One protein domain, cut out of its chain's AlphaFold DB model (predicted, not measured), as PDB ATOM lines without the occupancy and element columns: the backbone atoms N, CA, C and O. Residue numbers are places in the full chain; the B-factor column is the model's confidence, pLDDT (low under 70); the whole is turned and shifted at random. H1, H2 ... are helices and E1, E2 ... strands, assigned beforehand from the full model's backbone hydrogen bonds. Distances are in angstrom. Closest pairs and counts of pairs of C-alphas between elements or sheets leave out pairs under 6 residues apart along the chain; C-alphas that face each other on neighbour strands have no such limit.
ATOM      1  N   ILE A  14     173.767 123.217  93.989       95.38
ATOM      2  CA  ILE A  14     173.163 124.090  94.990       95.38
ATOM      3  C   ILE A  14     171.753 124.434  94.524       95.38
ATOM      4  O   ILE A  14     171.566 124.967  93.428       95.38
ATOM      5  N   TYR A  15     170.778 124.186  95.391       97.56
ATOM      6  CA  TYR A  15     169.396 124.606  95.203       97.56
ATOM      7  C   TYR A  15     168.977 125.490  96.378       97.56
ATOM      8  O   TYR A  15     169.060 125.055  97.526       97.56
ATOM      9  N   LYS A  16     168.544 126.720  96.121       98.25
ATOM     10  CA  LYS A  16     168.029 127.642  97.140       98.25
ATOM     11  C   LYS A  16     166.527 127.427  97.311       98.25
ATOM     12  O   LYS A  16     165.822 127.263  96.321       98.25
ATOM     13  N   ALA A  17     166.050 127.376  98.549       98.06
ATOM     14  CA  ALA A  17     164.623 127.332  98.850       98.06
ATOM     15  C   ALA A  17     164.040 128.756  98.796       98.06
ATOM     16  O   ALA A  17     164.376 129.590  99.637       98.06
ATOM     17  N   GLU A  18     163.193 129.024  97.803       94.44
ATOM     18  CA  GLU A  18     162.607 130.345  97.522       94.44
ATOM     19  C   GLU A  18     161.181 130.496  98.060       94.44
ATOM     20  O   GLU A  18     160.765 131.587  98.454       94.44
ATOM     21  N   ASP A  19     160.402 129.411  98.086       94.75
ATOM     22  CA  ASP A  19     159.005 129.459  98.514       94.75
ATOM     23  C   ASP A  19     158.579 128.256  99.363       94.75
ATOM     24  O   ASP A  19     159.288 127.263  99.500       94.75
ATOM     25  N   HIS A  20     157.378 128.345  99.944       96.56
ATOM     26  CA  HIS A  20     156.873 127.364 100.903       96.56
ATOM     27  C   HIS A  20     156.658 125.945 100.338       96.56
ATOM     28  O   HIS A  20     156.406 125.013 101.112       96.56
ATOM     29  N   ALA A  21     156.752 125.743  99.019       97.25
ATOM     30  CA  ALA A  21     156.736 124.421  98.404       97.25
ATOM     31  C   ALA A  21     158.053 123.650  98.615       97.25
ATOM     32  O   ALA A  21     158.033 122.417  98.550       97.25
ATOM     33  N   ALA A  22     159.160 124.315  98.981       97.50
ATOM     34  CA  ALA A  22     160.428 123.681  99.363       97.50
ATOM     35  C   ALA A  22     160.393 123.076 100.785       97.50
ATOM     36  O   ALA A  22     161.298 123.234 101.601       97.50
ATOM     37  N   ASN A  23     159.324 122.339 101.091       96.75
ATOM     38  CA  ASN A  23     159.050 121.746 102.401       96.75
ATOM     39  C   ASN A  23     159.325 120.232 102.470       96.75
ATOM     40  O   ASN A  23     159.091 119.613 103.505       96.75
ATOM     41  N   PHE A  24     159.807 119.621 101.381       97.69
ATOM     42  CA  PHE A  24     160.077 118.178 101.257       97.69
ATOM     43  C   PHE A  24     158.848 117.255 101.371       97.69
ATOM     44  O   PHE A  24     159.001 116.034 101.453       97.69
ATOM     45  N   GLY A  25     157.636 117.810 101.355       96.62
ATOM     46  CA  GLY A  25     156.372 117.075 101.427       96.62
ATOM     47  C   GLY A  25     155.863 116.558 100.085       96.62
ATOM     48  O   GLY A  25     154.931 115.760 100.064       96.62
ATOM     49  N   GLN A  26     156.460 116.987  98.971       95.31
ATOM     50  CA  GLN A  26     156.075 116.579  97.620       95.31
ATOM     51  C   GLN A  26     157.314 116.299  96.755       95.31
ATOM     52  O   GLN A  26     158.365 116.910  96.973       95.31
ATOM     53  N   PRO A  27     157.216 115.396  95.761       95.94
ATOM     54  CA  PRO A  27     158.291 115.175  94.805       95.94
ATOM     55  C   PRO A  27     158.450 116.367  93.852       95.94
ATOM     56  O   PRO A  27     157.509 117.117  93.594       95.94
ATOM     57  N   GLY A  28     159.625 116.471  93.231       95.19
ATOM     58  CA  GLY A  28     159.902 117.451  92.180       95.19
ATOM     59  C   GLY A  28     160.773 118.610  92.660       95.19
ATOM     60  O   GLY A  28     161.580 118.449  93.573       95.19
ATOM     61  N   ARG A  29     160.632 119.762  91.998       95.38
ATOM     62  CA  ARG A  29     161.486 120.952  92.178       95.38
ATOM     63  C   ARG A  29     160.757 122.180  92.738       95.38
ATOM     64  O   ARG A  29     161.333 123.258  92.764       95.38
ATOM     65  N   GLY A  30     159.477 122.041  93.088       95.81
ATOM     66  CA  GLY A  30     158.654 123.164  93.546       95.81
ATOM     67  C   GLY A  30     159.293 123.877  94.738       95.81
ATOM     68  O   GLY A  30     159.779 123.215  95.651       95.81
ATOM     69  N   GLY A  31     159.314 125.207  94.691       96.19
ATOM     70  CA  GLY A  31     159.908 126.060  95.718       96.19
ATOM     71  C   GLY A  31     161.429 126.136  95.733       96.19
ATOM     72  O   GLY A  31     161.970 126.823  96.594       96.19
ATOM     73  N   PHE A  32     162.125 125.479  94.801       97.94
ATOM     74  CA  PHE A  32     163.578 125.556  94.687       97.94
ATOM     75  C   PHE A  32     164.031 126.313  93.436       97.94
ATOM     76  O   PHE A  32     163.508 126.104  92.341       97.94
ATOM     77  N   GLU A  33     165.090 127.103  93.589       97.44
ATOM     78  CA  GLU A  33     165.855 127.728  92.512       97.44
ATOM     79  C   GLU A  33     167.243 127.082  92.414       97.44
ATOM     80  O   GLU A  33     167.915 126.871  93.422       97.44
ATOM     81  N   GLN A  34     167.698 126.743  91.206       96.06
ATOM     82  CA  GLN A  34     169.022 126.158  90.998       96.06
ATOM     83  C   GLN A  34     170.061 127.274  90.897       96.06
ATOM     84  O   GLN A  34     170.016 128.070  89.966       96.06
ATOM     85  N   GLN A  35     171.004 127.283  91.835       95.12
ATOM     86  CA  GLN A  35     172.098 128.253  91.896       95.12
ATOM     87  C   GLN A  35     173.380 127.694  91.268       95.12
ATOM     88  O   GLN A  35     174.112 128.412  90.597       95.12
ATOM     89  N   GLU A  36     173.644 126.399  91.470       91.81
ATOM     90  CA  GLU A  36     174.776 125.698  90.862       91.81
ATOM     91  C   GLU A  36     174.312 124.329  90.335       91.81
ATOM     92  O   GLU A  36     173.684 123.572  91.087       91.81
ATOM     93  N   PRO A  37     174.606 123.985  89.068       89.38
ATOM     94  CA  PRO A  37     175.163 124.873  88.043       89.38
ATOM     95  C   PRO A  37     174.237 126.050  87.744       89.38
ATOM     96  O   PRO A  37     173.037 125.964  87.982       89.38
ATOM     97  N   ASP A  38     174.792 127.142  87.227       88.12
ATOM     98  CA  ASP A  38     174.003 128.277  86.741       88.12
ATOM     99  C   ASP A  38     172.871 127.775  85.819       88.12
ATOM    100  O   ASP A  38     173.116 127.090  84.814       88.12
ATOM    101  N   LEU A  39     171.626 128.065  86.208       88.19
ATOM    102  CA  LEU A  39     170.424 127.577  85.536       88.19
ATOM    103  C   LEU A  39     170.370 128.021  84.070       88.19
ATOM    104  O   LEU A  39     169.932 127.235  83.225       88.19
ATOM    105  N   GLU A  40     170.852 129.230  83.764       88.94
ATOM    106  CA  GLU A  40     170.892 129.760  82.396       88.94
ATOM    107  C   GLU A  40     171.852 128.961  81.508       88.94
ATOM    108  O   GLU A  40     171.646 128.843  80.299       88.94
ATOM    109  N   ARG A  41     172.884 128.358  82.107       86.75
ATOM    110  CA  ARG A  41     173.858 127.521  81.395       86.75
ATOM    111  C   ARG A  41     173.373 126.090  81.239       86.75
ATOM    112  O   ARG A  41     173.546 125.497  80.173       86.75
ATOM    113  N   LYS A  42     172.806 125.504  82.300       84.31
ATOM    114  CA  LYS A  42     172.238 124.152  82.256       84.31
ATOM    115  C   LYS A  42     171.261 123.899  83.394       84.31
ATOM    116  O   LYS A  42     171.644 123.823  84.556       84.31
ATOM    117  N   ALA A  43     170.037 123.532  83.036       91.19
ATOM    118  CA  ALA A  43     169.118 122.873  83.955       91.19
ATOM    119  C   ALA A  43     169.664 121.502  84.405       91.19
ATOM    120  O   ALA A  43     169.903 120.606  83.591       91.19
ATOM    121  N   TYR A  44     169.830 121.318  85.711       90.06
ATOM    122  CA  TYR A  44     170.370 120.104  86.316       90.06
ATOM    123  C   TYR A  44     169.603 119.733  87.592       90.06
ATOM    124  O   TYR A  44     170.132 119.680  88.696       90.06
ATOM    125  N   TRP A  45     168.314 119.439  87.418       93.00
ATOM    126  CA  TRP A  45     167.357 119.197  88.506       93.00
ATOM    127  C   TRP A  45     167.295 117.758  89.006       93.00
ATOM    128  O   TRP A  45     166.774 117.499  90.090       93.00
ATOM    129  N   ARG A  46     167.822 116.806  88.228       91.38
ATOM    130  CA  ARG A  46     167.685 115.374  88.516       91.38
ATOM    131  C   ARG A  46     168.133 114.986  89.938       91.38
ATOM    132  O   ARG A  46     167.413 114.198  90.553       91.38
ATOM    133  N   PRO A  47     169.250 115.508  90.487       91.81
ATOM    134  CA  PRO A  47     169.635 115.230  91.870       91.81
ATOM    135  C   PRO A  47     168.572 115.655  92.892       91.81
ATOM    136  O   PRO A  47     168.209 114.852  93.752       91.81
ATOM    137  N   LEU A  48     168.032 116.872  92.767       95.06
ATOM    138  CA  LEU A  48     166.977 117.373  93.648       95.06
ATOM    139  C   LEU A  48     165.699 116.541  93.524       95.06
ATOM    140  O   LEU A  48     165.150 116.121  94.533       95.06
ATOM    141  N   GLU A  49     165.243 116.251  92.305       95.81
ATOM    142  CA  GLU A  49     164.007 115.487  92.082       95.81
ATOM    143  C   GLU A  49     164.073 114.068  92.653       95.81
ATOM    144  O   GLU A  49     163.072 113.541  93.145       95.81
ATOM    145  N   LEU A  50     165.242 113.423  92.566       94.50
ATOM    146  CA  LEU A  50     165.473 112.122  93.191       94.50
ATOM    147  C   LEU A  50     165.444 112.229  94.715       94.50
ATOM    148  O   LEU A  50     164.876 111.356  95.374       94.50
ATOM    149  N   PHE A  51     166.033 113.292  95.262       96.38
ATOM    150  CA  PHE A  51     166.042 113.546  96.694       96.38
ATOM    151  C   PHE A  51     164.635 113.810  97.231       96.38
ATOM    152  O   PHE A  51     164.183 113.073  98.105       96.38
ATOM    153  N   THR A  52     163.906 114.773  96.665       98.00
ATOM    154  CA  THR A  52     162.561 115.152  97.125       98.00
ATOM    155  C   THR A  52     161.559 114.018  96.956       98.00
ATOM    156  O   THR A  52     160.782 113.754  97.869       98.00
ATOM    157  N   ARG A  53     161.625 113.262  95.849       98.12
ATOM    158  CA  ARG A  53     160.807 112.050  95.662       98.12
ATOM    159  C   ARG A  53     161.062 111.017  96.752       98.12
ATOM    160  O   ARG A  53     160.118 110.399  97.239       98.12
ATOM    161  N   PHE A  54     162.323 110.808  97.118       98.06
ATOM    162  CA  PHE A  54     162.671 109.875  98.180       98.06
ATOM    163  C   PHE A  54     162.174 110.376  99.542       98.06
ATOM    164  O   PHE A  54     161.509 109.627 100.257       98.06
ATOM    165  N   THR A  55     162.439 111.638  99.893       97.75
ATOM    166  CA  THR A  55     162.057 112.192 101.201       97.75
ATOM    167  C   THR A  55     160.545 112.269 101.386       97.75
ATOM    168  O   THR A  55     160.070 112.000 102.489       97.75
ATOM    169  N   SER A  56     159.783 112.560 100.328       97.62
ATOM    170  CA  SER A  56     158.324 112.654 100.401       97.62
ATOM    171  C   SER A  56     157.618 111.300 100.268       97.62
ATOM    172  O   SER A  56     156.541 111.123 100.825       97.62
ATOM    173  N   GLY A  57     158.194 110.348  99.519       97.50
ATOM    174  CA  GLY A  57     157.474 109.154  99.058       97.50
ATOM    175  C   GLY A  57     157.968 107.804  99.580       97.50
ATOM    176  O   GLY A  57     157.210 106.841  99.519       97.50
ATOM    177  N   ALA A  58     159.204 107.693 100.083       98.00
ATOM    178  CA  ALA A  58     159.715 106.411 100.584       98.00
ATOM    179  C   ALA A  58     158.871 105.906 101.764       98.00
ATOM    180  O   ALA A  58     158.474 106.707 102.612       98.00
ATOM    181  N   SER A  59     158.657 104.595 101.888       98.12
ATOM    182  CA  SER A  59     158.073 104.013 103.106       98.12
ATOM    183  C   SER A  59     158.990 104.232 104.326       98.12
ATOM    184  O   SER A  59     160.180 104.519 104.161       98.12
ATOM    185  N   PRO A  60     158.494 104.103 105.574       96.88
ATOM    186  CA  PRO A  60     159.349 104.200 106.761       96.88
ATOM    187  C   PRO A  60     160.544 103.234 106.740       96.88
ATOM    188  O   PRO A  60     161.640 103.620 107.142       96.88
ATOM    189  N   GLN A  61     160.350 102.013 106.224       97.38
ATOM    190  CA  GLN A  61     161.407 101.007 106.107       97.38
ATOM    191  C   GLN A  61     162.466 101.407 105.073       97.38
ATOM    192  O   GLN A  61     163.653 101.353 105.367       97.38
ATOM    193  N   GLU A  62     162.054 101.860 103.885       98.06
ATOM    194  CA  GLU A  62     162.993 102.310 102.846       98.06
ATOM    195  C   GLU A  62     163.747 103.578 103.254       98.06
ATOM    196  O   GLU A  62     164.919 103.743 102.919       98.06
ATOM    197  N   PHE A  63     163.086 104.481 103.981       98.31
ATOM    198  CA  PHE A  63     163.689 105.732 104.424       98.31
ATOM    199  C   PHE A  63     164.830 105.503 105.414       98.31
ATOM    200  O   PHE A  63     165.844 106.187 105.322       98.31
ATOM    201  N   TRP A  64     164.701 104.525 106.310       97.62
ATOM    202  CA  TRP A  64     165.722 104.183 107.309       97.62
ATOM    203  C   TRP A  64     166.578 102.969 106.947       97.62
ATOM    204  O   TRP A  64     167.315 102.469 107.793       97.62
ATOM    205  N   ASP A  65     166.511 102.505 105.702       97.25
ATOM    206  CA  ASP A  65     167.365 101.425 105.218       97.25
ATOM    207  C   ASP A  65     168.859 101.778 105.393       97.25
ATOM    208  O   ASP A  65     169.297 102.888 105.071       97.25
ATOM    209  N   ALA A  66     169.650 100.843 105.920       93.94
ATOM    210  CA  ALA A  66     171.047 101.087 106.276       93.94
ATOM    211  C   ALA A  66     171.969 101.293 105.059       93.94
ATOM    212  O   ALA A  66     172.954 102.023 105.157       93.94
ATOM    213  N   GLU A  67     171.636 100.703 103.909       91.06
ATOM    214  CA  GLU A  67     172.482 100.675 102.705       91.06
ATOM    215  C   GLU A  67     171.994 101.646 101.629       91.06
ATOM    216  O   GLU A  67     172.763 102.157 100.818       91.06
ATOM    217  N   LYS A  68     170.688 101.916 101.611       92.06
ATOM    218  CA  LYS A  68     170.048 102.748 100.587       92.06
ATOM    219  C   LYS A  68     169.035 103.724 101.162       92.06
ATOM    220  O   LYS A  68     168.198 104.200 100.396       92.06
ATOM    221  N   GLY A  69     169.066 104.024 102.459       96.06
ATOM    222  CA  GLY A  69     168.156 104.965 103.118       96.06
ATOM    223  C   GLY A  69     168.640 106.418 103.123       96.06
ATOM    224  O   GLY A  69     169.586 106.798 102.425       96.06
ATOM    225  N   ILE A  70     167.984 107.260 103.921       97.38
ATOM    226  CA  ILE A  70     168.244 108.703 104.016       97.38
ATOM    227  C   ILE A  70     169.699 109.014 104.382       97.38
ATOM    228  O   ILE A  70     170.263 109.970 103.856       97.38
ATOM    229  N   GLY A  71     170.343 108.163 105.185       95.69
ATOM    230  CA  GLY A  71     171.741 108.323 105.594       95.69
ATOM    231  C   GLY A  71     172.751 108.291 104.443       95.69
ATOM    232  O   GLY A  71     173.867 108.780 104.615       95.69
ATOM    233  N   HIS A  72     172.370 107.776 103.268       92.56
ATOM    234  CA  HIS A  72     173.178 107.792 102.037       92.56
ATOM    235  C   HIS A  72     172.874 108.976 101.114       92.56
ATOM    236  O   HIS A  72     173.597 109.198 100.148       92.56
ATOM    237  N   ARG A  73     171.820 109.745 101.406       94.31
ATOM    238  CA  ARG A  73     171.356 110.880 100.586       94.31
ATOM    239  C   ARG A  73     171.459 112.229 101.283       94.31
ATOM    240  O   ARG A  73     171.487 113.242 100.597       94.31
ATOM    241  N   LEU A  74     171.496 112.250 102.609       96.88
ATOM    242  CA  LEU A  74     171.553 113.452 103.430       96.88
ATOM    243  C   LEU A  74     172.622 113.269 104.505       96.88
ATOM    244  O   LEU A  74     172.705 112.211 105.137       96.88
ATOM    245  N   ASP A  75     173.437 114.293 104.721       96.88
ATOM    246  CA  ASP A  75     174.301 114.365 105.888       96.88
ATOM    247  C   ASP A  75     173.419 114.581 107.122       96.88
ATOM    248  O   ASP A  75     172.926 115.677 107.386       96.88
ATOM    249  N   LEU A  76     173.186 113.498 107.865       97.75
ATOM    250  CA  LEU A  76     172.307 113.511 109.031       97.75
ATOM    251  C   LEU A  76     172.866 114.333 110.194       97.75
ATOM    252  O   LEU A  76     172.077 114.829 110.993       97.75
ATOM    253  N   ALA A  77     174.189 114.479 110.307       98.00
ATOM    254  CA  ALA A  77     174.781 115.311 111.351       98.00
ATOM    255  C   ALA A  77     174.563 116.794 111.025       98.00
ATOM    256  O   ALA A  77     174.101 117.549 111.880       98.00
ATOM    257  N   ASN A  78     174.795 117.189 109.770       98.25
ATOM    258  CA  ASN A  78     174.478 118.538 109.308       98.25
ATOM    259  C   ASN A  78     172.972 118.844 109.400       98.25
ATOM    260  O   ASN A  78     172.604 119.904 109.899       98.25
ATOM    261  N   ALA A  79     172.098 117.930 108.971       98.56
ATOM    262  CA  ALA A  79     170.649 118.136 109.037       98.56
ATOM    263  C   ALA A  79     170.150 118.314 110.479       98.56
ATOM    264  O   ALA A  79     169.252 119.116 110.735       98.56
ATOM    265  N   MET A  80     170.758 117.598 111.425       98.69
ATOM    266  CA  MET A  80     170.495 117.746 112.852       98.69
ATOM    267  C   MET A  80     170.934 119.115 113.372       98.69
ATOM    268  O   MET A  80     170.141 119.792 114.023       98.69
ATOM    269  N   ASP A  81     172.153 119.551 113.043       98.81
ATOM    270  CA  ASP A  81     172.656 120.872 113.430       98.81
ATOM    271  C   ASP A  81     171.823 122.004 112.812       98.81
ATOM    272  O   ASP A  81     171.488 122.969 113.498       98.81
ATOM    273  N   PHE A  82     171.415 121.863 111.550       98.88
ATOM    274  CA  PHE A  82     170.529 122.815 110.887       98.88
ATOM    275  C   PHE A  82     169.145 122.863 111.548       98.88
ATOM    276  O   PHE A  82     168.623 123.944 111.819       98.88
ATOM    277  N   HIS A  83     168.547 121.714 111.879       98.81
ATOM    278  CA  HIS A  83     167.249 121.701 112.557       98.81
ATOM    279  C   HIS A  83     167.340 122.287 113.975       98.81
ATOM    280  O   HIS A  83     166.435 123.016 114.384       98.81
ATOM    281  N   ILE A  84     168.449 122.066 114.693       98.88
ATOM    282  CA  ILE A  84     168.740 122.748 115.965       98.88
ATOM    283  C   ILE A  84     168.884 124.260 115.756       98.88
ATOM    284  O   ILE A  84     168.330 125.020 116.546       98.88
ATOM    285  N   LEU A  85     169.568 124.716 114.704       98.81
ATOM    286  CA  LEU A  85     169.693 126.143 114.384       98.81
ATOM    287  C   LEU A  85     168.317 126.785 114.166       98.81
ATOM    288  O   LEU A  85     168.017 127.812 114.778       98.81
ATOM    289  N   VAL A  86     167.459 126.153 113.361       98.62
ATOM    290  CA  VAL A  86     166.069 126.584 113.150       98.62
ATOM    291  C   VAL A  86     165.308 126.628 114.477       98.62
ATOM    292  O   VAL A  86     164.610 127.604 114.751       98.62
ATOM    293  N   GLN A  87     165.480 125.625 115.349       98.75
ATOM    294  CA  GLN A  87     164.875 125.668 116.678       98.75
ATOM    295  C   GLN A  87     165.400 126.848 117.502       98.75
ATOM    296  O   GLN A  87     164.605 127.647 117.975       98.75
ATOM    297  N   VAL A  88     166.706 126.994 117.700       98.62
ATOM    298  CA  VAL A  88     167.277 128.023 118.590       98.62
ATOM    299  C   VAL A  88     166.879 129.428 118.161       98.62
ATOM    300  O   VAL A  88     166.510 130.248 118.997       98.62
ATOM    301  N   THR A  89     166.939 129.685 116.861       98.44
ATOM    302  CA  THR A  89     166.650 130.999 116.280       98.44
ATOM    303  C   THR A  89     165.151 131.265 116.154       98.44
ATOM    304  O   THR A  89     164.744 132.421 116.079       98.44
ATOM    305  N   ALA A  90     164.337 130.203 116.163       98.31
ATOM    306  CA  ALA A  90     162.915 130.224 115.839       98.31
ATOM    307  C   ALA A  90     162.613 130.880 114.479       98.31
ATOM    308  O   ALA A  90     161.585 131.535 114.328       98.31
ATOM    309  N   ASN A  91     163.490 130.676 113.490       97.75
ATOM    310  CA  ASN A  91     163.262 131.115 112.115       97.75
ATOM    311  C   ASN A  91     162.076 130.343 111.507       97.75
ATOM    312  O   ASN A  91     162.244 129.212 111.038       97.75
ATOM    313  N   SER A  92     160.879 130.938 111.524       96.19
ATOM    314  CA  SER A  92     159.644 130.290 111.063       96.19
ATOM    315  C   SER A  92     159.661 129.940 109.579       96.19
ATOM    316  O   SER A  92     159.030 128.964 109.180       96.19
ATOM    317  N   ASP A  93     160.391 130.710 108.772       95.44
ATOM    318  CA  ASP A  93     160.526 130.461 107.338       95.44
ATOM    319  C   ASP A  93     161.639 129.444 107.047       95.44
ATOM    320  O   ASP A  93     161.534 128.713 106.065       95.44
ATOM    321  N   GLY A  94     162.616 129.274 107.949       96.88
ATOM    322  CA  GLY A  94     163.763 128.358 107.830       96.88
ATOM    323  C   GLY A  94     163.436 126.865 107.657       96.88
ATOM    324  O   GLY A  94     164.326 126.060 107.386       96.88
ATOM    325  N   ILE A  95     162.169 126.472 107.807       97.00
ATOM    326  CA  ILE A  95     161.676 125.110 107.532       97.00
ATOM    327  C   ILE A  95     161.223 124.898 106.082       97.00
ATOM    328  O   ILE A  95     161.038 123.750 105.674       97.00
ATOM    329  N   THR A  96     161.027 125.969 105.311       96.75
ATOM    330  CA  THR A  96     160.528 125.906 103.922       96.75
ATOM    331  C   THR A  96     161.204 126.886 102.960       96.75
ATOM    332  O   THR A  96     161.067 126.734 101.759       96.75
ATOM    333  N   LYS A  97     161.942 127.865 103.478       95.88
ATOM    334  CA  LYS A  97     162.760 128.860 102.779       95.88
ATOM    335  C   LYS A  97     164.053 129.060 103.572       95.88
ATOM    336  O   LYS A  97     164.291 128.349 104.548       95.88
ATOM    337  N   ASN A  98     164.861 130.055 103.211       97.19
ATOM    338  CA  ASN A  98     165.965 130.535 104.055       97.19
ATOM    339  C   ASN A  98     167.021 129.442 104.321       97.19
ATOM    340  O   ASN A  98     167.711 129.391 105.342       97.19
ATOM    341  N   PHE A  99     167.167 128.547 103.345       98.31
ATOM    342  CA  PHE A  99     168.262 127.601 103.269       98.31
ATOM    343  C   PHE A  99     168.626 127.306 101.818       98.31
ATOM    344  O   PHE A  99     167.813 127.430 100.900       98.31
ATOM    345  N   LEU A 100     169.861 126.864 101.630       98.31
ATOM    346  CA  LEU A 100     170.298 126.184 100.427       98.31
ATOM    347  C   LEU A 100     170.495 124.707 100.741       98.31
ATOM    348  O   LEU A 100     170.972 124.337 101.817       98.31
ATOM    349  N   LEU A 101     170.137 123.867  99.784       97.25
ATOM    350  CA  LEU A 101     170.452 122.455  99.766       97.25
ATOM    351  C   LEU A 101     171.615 122.251  98.796       97.25
ATOM    352  O   LEU A 101     171.461 122.404  97.582       97.25
ATOM    353  N   ALA A 102     172.781 121.923  99.338       94.94
ATOM    354  CA  ALA A 102     174.001 121.731  98.571       94.94
ATOM    355  C   ALA A 102     174.435 120.265  98.599       94.94
ATOM    356  O   ALA A 102     174.189 119.551  99.568       94.94
ATOM    357  N   ARG A 103     175.085 119.805  97.535       90.31
ATOM    358  CA  ARG A 103     175.764 118.504  97.472       90.31
ATOM    359  C   ARG A 103     177.052 118.702  96.694       90.31
ATOM    360  O   ARG A 103     177.026 119.293  95.615       90.31
ATOM    361  N   ASP A 104     178.162 118.230  97.244       82.38
ATOM    362  CA  ASP A 104     179.458 118.401  96.596       82.38
ATOM    363  C   ASP A 104     179.588 117.537  95.333       82.38
ATOM    364  O   ASP A 104     178.868 116.547  95.148       82.38
ATOM    365  N   GLY A 105     180.507 117.952  94.466       68.19
ATOM    366  CA  GLY A 105     180.884 117.250  93.258       68.19
ATOM    367  C   GLY A 105     182.200 116.511  93.457       68.19
ATOM    368  O   GLY A 105     183.122 117.039  94.071       68.19
ATOM    369  N   GLN A 106     182.263 115.258  93.017       65.88
ATOM    370  CA  GLN A 106     183.272 114.277  93.440       65.88
ATOM    371  C   GLN A 106     184.710 114.690  93.073       65.88
ATOM    372  O   GLN A 106     184.946 115.057  91.928       65.88
ATOM    373  N   GLU A 107     185.664 114.563  94.020       52.22
ATOM    374  CA  GLU A 107     187.036 114.034  93.772       52.22
ATOM    375  C   GLU A 107     188.001 114.035  94.978       52.22
ATOM    376  O   GLU A 107     189.053 113.409  94.885       52.22
ATOM    377  N   SER A 108     187.716 114.677  96.116       40.72
ATOM    378  CA  SER A 108     188.680 114.706  97.236       40.72
ATOM    379  C   SER A 108     188.056 114.294  98.566       40.72
ATOM    380  O   SER A 108     187.596 115.134  99.333       40.72
ATOM    381  N   GLY A 109     188.077 112.988  98.844       50.66
ATOM    382  CA  GLY A 109     187.727 112.410 100.145       50.66
ATOM    383  C   GLY A 109     186.812 111.181 100.063       50.66
ATOM    384  O   GLY A 109     186.391 110.796  98.971       50.66
ATOM    385  N   PRO A 110     186.509 110.535 101.209       45.34
ATOM    386  CA  PRO A 110     185.548 109.439 101.253       45.34
ATOM    387  C   PRO A 110     184.178 109.895 100.732       45.34
ATOM    388  O   PRO A 110     183.723 110.995 101.036       45.34
ATOM    389  N   GLN A 111     183.527 109.033  99.952       51.75
ATOM    390  CA  GLN A 111     182.289 109.326  99.228       51.75
ATOM    391  C   GLN A 111     181.183 109.895 100.133       51.75
ATOM    392  O   GLN A 111     180.681 109.204 101.020       51.75
ATOM    393  N   THR A 112     180.696 111.103  99.839       59.75
ATOM    394  CA  THR A 112     179.386 111.553 100.323       59.75
ATOM    395  C   THR A 112     178.576 112.134  99.160       59.75
ATOM    396  O   THR A 112     178.605 113.318  98.858       59.75
ATOM    397  N   ASN A 113     177.766 111.300  98.494       74.31
ATOM    398  CA  ASN A 113     176.707 111.765  97.576       74.31
ATOM    399  C   ASN A 113     175.516 112.371  98.346       74.31
ATOM    400  O   ASN A 113     174.353 112.172  97.993       74.31
ATOM    401  N   LYS A 114     175.811 113.082  99.435       90.31
ATOM    402  CA  LYS A 114     174.842 113.515 100.426       90.31
ATOM    403  C   LYS A 114     174.584 115.000 100.272       90.31
ATOM    404  O   LYS A 114     175.516 115.795 100.204       90.31
ATOM    405  N   PHE A 115     173.313 115.357 100.240       95.69
ATOM    406  CA  PHE A 115     172.911 116.730 100.441       95.69
ATOM    407  C   PHE A 115     173.226 117.178 101.870       95.69
ATOM    408  O   PHE A 115     173.264 116.364 102.794       95.69
ATOM    409  N   PHE A 116     173.420 118.474 102.043       96.88
ATOM    410  CA  PHE A 116     173.541 119.143 103.326       96.88
ATOM    411  C   PHE A 116     172.908 120.536 103.229       96.88
ATOM    412  O   PHE A 116     172.808 121.125 102.149       96.88
ATOM    413  N   PHE A 117     172.441 121.040 104.362       98.44
ATOM    414  CA  PHE A 117     171.818 122.346 104.492       98.44
ATOM    415  C   PHE A 117     172.857 123.437 104.738       98.44
ATOM    416  O   PHE A 117     173.826 123.251 105.483       98.44
ATOM    417  N   VAL A 118     172.591 124.606 104.159       98.12
ATOM    418  CA  VAL A 118     173.303 125.861 104.402       98.12
ATOM    419  C   VAL A 118     172.266 126.923 104.775       98.12
ATOM    420  O   VAL A 118     171.348 127.144 103.988       98.12
ATOM    421  N   PRO A 119     172.352 127.573 105.949       98.06
ATOM    422  CA  PRO A 119     171.403 128.615 106.329       98.06
ATOM    423  C   PRO A 119     171.573 129.877 105.475       98.06
ATOM    424  O   PRO A 119     172.685 130.232 105.085       98.06
ATOM    425  N   TRP A 120     170.468 130.573 105.224       97.50
ATOM    426  CA  TRP A 120     170.416 131.853 104.517       97.50
ATOM    427  C   TRP A 120     169.330 132.728 105.147       97.50
ATOM    428  O   TRP A 120     168.299 132.188 105.507       97.50
ATOM    429  N   ASP A 121     169.535 134.040 105.281       96.44
ATOM    430  CA  ASP A 121     168.489 135.002 105.697       96.44
ATOM    431  C   ASP A 121     167.820 134.704 107.067       96.44
ATOM    432  O   ASP A 121     166.741 134.115 107.177       96.44
ATOM    433  N   TYR A 122     168.531 135.043 108.151       97.12
ATOM    434  CA  TYR A 122     168.163 134.743 109.550       97.12
ATOM    435  C   TYR A 122     167.918 136.013 110.391       97.12
ATOM    436  O   TYR A 122     168.116 136.014 111.605       97.12
ATOM    437  N   ASP A 123     167.499 137.107 109.771       94.56
ATOM    438  CA  ASP A 123     167.132 138.359 110.446       94.56
ATOM    439  C   ASP A 123     165.786 138.258 111.198       94.56
ATOM    440  O   ASP A 123     165.672 138.754 112.319       94.56
ATOM    441  N   LEU A 141     159.404 124.105 115.405       98.50
ATOM    442  CA  LEU A 141     159.397 124.278 113.953       98.50
ATOM    443  C   LEU A 141     159.772 122.969 113.257       98.50
ATOM    444  O   LEU A 141     160.724 122.294 113.648       98.50
ATOM    445  N   SER A 142     159.029 122.576 112.233       98.19
ATOM    446  CA  SER A 142     159.313 121.340 111.508       98.19
ATOM    447  C   SER A 142     158.794 121.398 110.081       98.19
ATOM    448  O   SER A 142     157.989 122.258 109.736       98.19
ATOM    449  N   ASN A 143     159.245 120.456 109.266       98.25
ATOM    450  CA  ASN A 143     158.699 120.165 107.949       98.25
ATOM    451  C   ASN A 143     158.591 118.636 107.789       98.25
ATOM    452  O   ASN A 143     159.153 117.899 108.608       98.25
ATOM    453  N   PRO A 144     157.927 118.138 106.733       98.44
ATOM    454  CA  PRO A 144     157.831 116.708 106.457       98.44
ATOM    455  C   PRO A 144     159.147 115.918 106.568       98.44
ATOM    456  O   PRO A 144     159.140 114.817 107.115       98.44
ATOM    457  N   LEU A 145     160.288 116.450 106.112       98.62
ATOM    458  CA  LEU A 145     161.578 115.761 106.252       98.62
ATOM    459  C   LEU A 145     162.019 115.664 107.721       98.62
ATOM    460  O   LEU A 145     162.368 114.574 108.182       98.62
ATOM    461  N   PHE A 146     161.989 116.767 108.468       98.62
ATOM    462  CA  PHE A 146     162.363 116.769 109.883       98.62
ATOM    463  C   PHE A 146     161.418 115.919 110.734       98.62
ATOM    464  O   PHE A 146     161.883 115.214 111.629       98.62
ATOM    465  N   ASP A 147     160.122 115.895 110.419       98.50
ATOM    466  CA  ASP A 147     159.156 115.024 111.091       98.50
ATOM    467  C   ASP A 147     159.500 113.549 110.880       98.50
ATOM    468  O   ASP A 147     159.549 112.777 111.840       98.50
ATOM    469  N   ARG A 148     159.822 113.155 109.642       98.31
ATOM    470  CA  ARG A 148     160.271 111.790 109.333       98.31
ATOM    471  C   ARG A 148     161.576 111.424 110.031       98.31
ATOM    472  O   ARG A 148     161.719 110.293 110.499       98.31
ATOM    473  N   LEU A 149     162.517 112.365 110.126       98.50
ATOM    474  CA  LEU A 149     163.759 112.167 110.872       98.50
ATOM    475  C   LEU A 149     163.472 111.949 112.367       98.50
ATOM    476  O   LEU A 149     163.935 110.978 112.966       98.50
ATOM    477  N   MET A 150     162.616 112.789 112.950       98.12
ATOM    478  CA  MET A 150     162.225 112.726 114.359       98.12
ATOM    479  C   MET A 150     161.302 111.549 114.705       98.12
ATOM    480  O   MET A 150     161.084 111.294 115.886       98.12
ATOM    481  N   GLN A 151     160.779 110.790 113.739       96.75
ATOM    482  CA  GLN A 151     160.045 109.543 114.008       96.75
ATOM    483  C   GLN A 151     160.964 108.386 114.431       96.75
ATOM    484  O   GLN A 151     160.504 107.465 115.107       96.75
ATOM    485  N   ASN A 152     162.255 108.437 114.099       97.19
ATOM    486  CA  ASN A 152     163.215 107.400 114.469       97.19
ATOM    487  C   ASN A 152     163.791 107.633 115.871       97.19
ATOM    488  O   ASN A 152     164.406 108.664 116.142       97.19
TER     489      ASN A 152
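AT A GLANCE: This is residues 14 to 123 and 141 to 152 of the 239 residues of an uncharacterized protein of Verrucomicrobia subdivision 3 bacterium (UniProt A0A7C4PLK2). A small, twisted sheet made of two hairpins, E1 with E2 and E3 with E4, has the longest helix, H3, next to its edge strand E4. H4 sits between H3 and H1, H1 grazes the sheet with its residues 47 to 48, and short H2 lies beyond H1, farthest of the named elements from the mean of the C-alphas, while the long link from E3 to E4, residues 104 to 115, reaches as far as 22 A from that mean. The printed part has 122 residues, with order E1 E2 H1 H2 H3 E3 E4 H4; the antiparallel sheet runs E2 E1 E3 E4. The class is mixed, helices and strands, with under half of the residues in named elements; the whole is compact, with a radius of gyration of the C-alphas of 13.9 A and spans of 39 by 38 by 28 A.

IN THESE COORDINATES: E1, residues 14 to 17, begins at C-alpha 14 (173.163, 124.090, 94.990). E2 is residues 32 to 36, H1 46 to 57, 15.9 A long, and H2 60 to 63. H3, residues 76 to 89, is 19.8 A long. E3 is residues 99 to 103, 13.1 A long, and E4 116 to 119. H4, residues 144 to 150, ends at C-alpha 150 (162.225, 112.726, 114.359).

HOW THE PARTS SIT: E2 and E1 are antiparallel, with N 33 and O 16 at 2.8 A. Between the antiparallel neighbours E1 and E3, N 15 and O 101 are within hydrogen-bond range at 2.9 A, and between the antiparallel neighbours E3 and E4, N 100 and O 118 are within hydrogen-bond range at 2.8 A. H3 only grazes the sheet; its closest C-alphas to E4 are Asn 78 and Phe 116, 6.1 A. H1 only grazes it too, with residues 47 to 48. H1 only just touches H4, with 3 pairs of C-alphas within 8 A, by residues 55 to 56 alone; Thr 55 and Leu 145 have the closest C-alphas, 6.2 A. H3 and H4 are close but not clearly touching, C-alphas 83 and 146 being 7.4 A apart. In H1, H3 and H4 every O i to N i+4 pair is within hydrogen-bond range; H2 is too short for one.

THE WHOLE: The C-alphas farthest apart, Arg 41 and Asn 152, are 40.1 A apart. Residues 124 to 140 are not printed, a gap of 16.4 A between C-alphas 123 and 141. The links E1 to E2, H2 to H3 and E3 to E4 are long. Mean pLDDT of the printed part is 93.1; residues 105 to 112 are under 70.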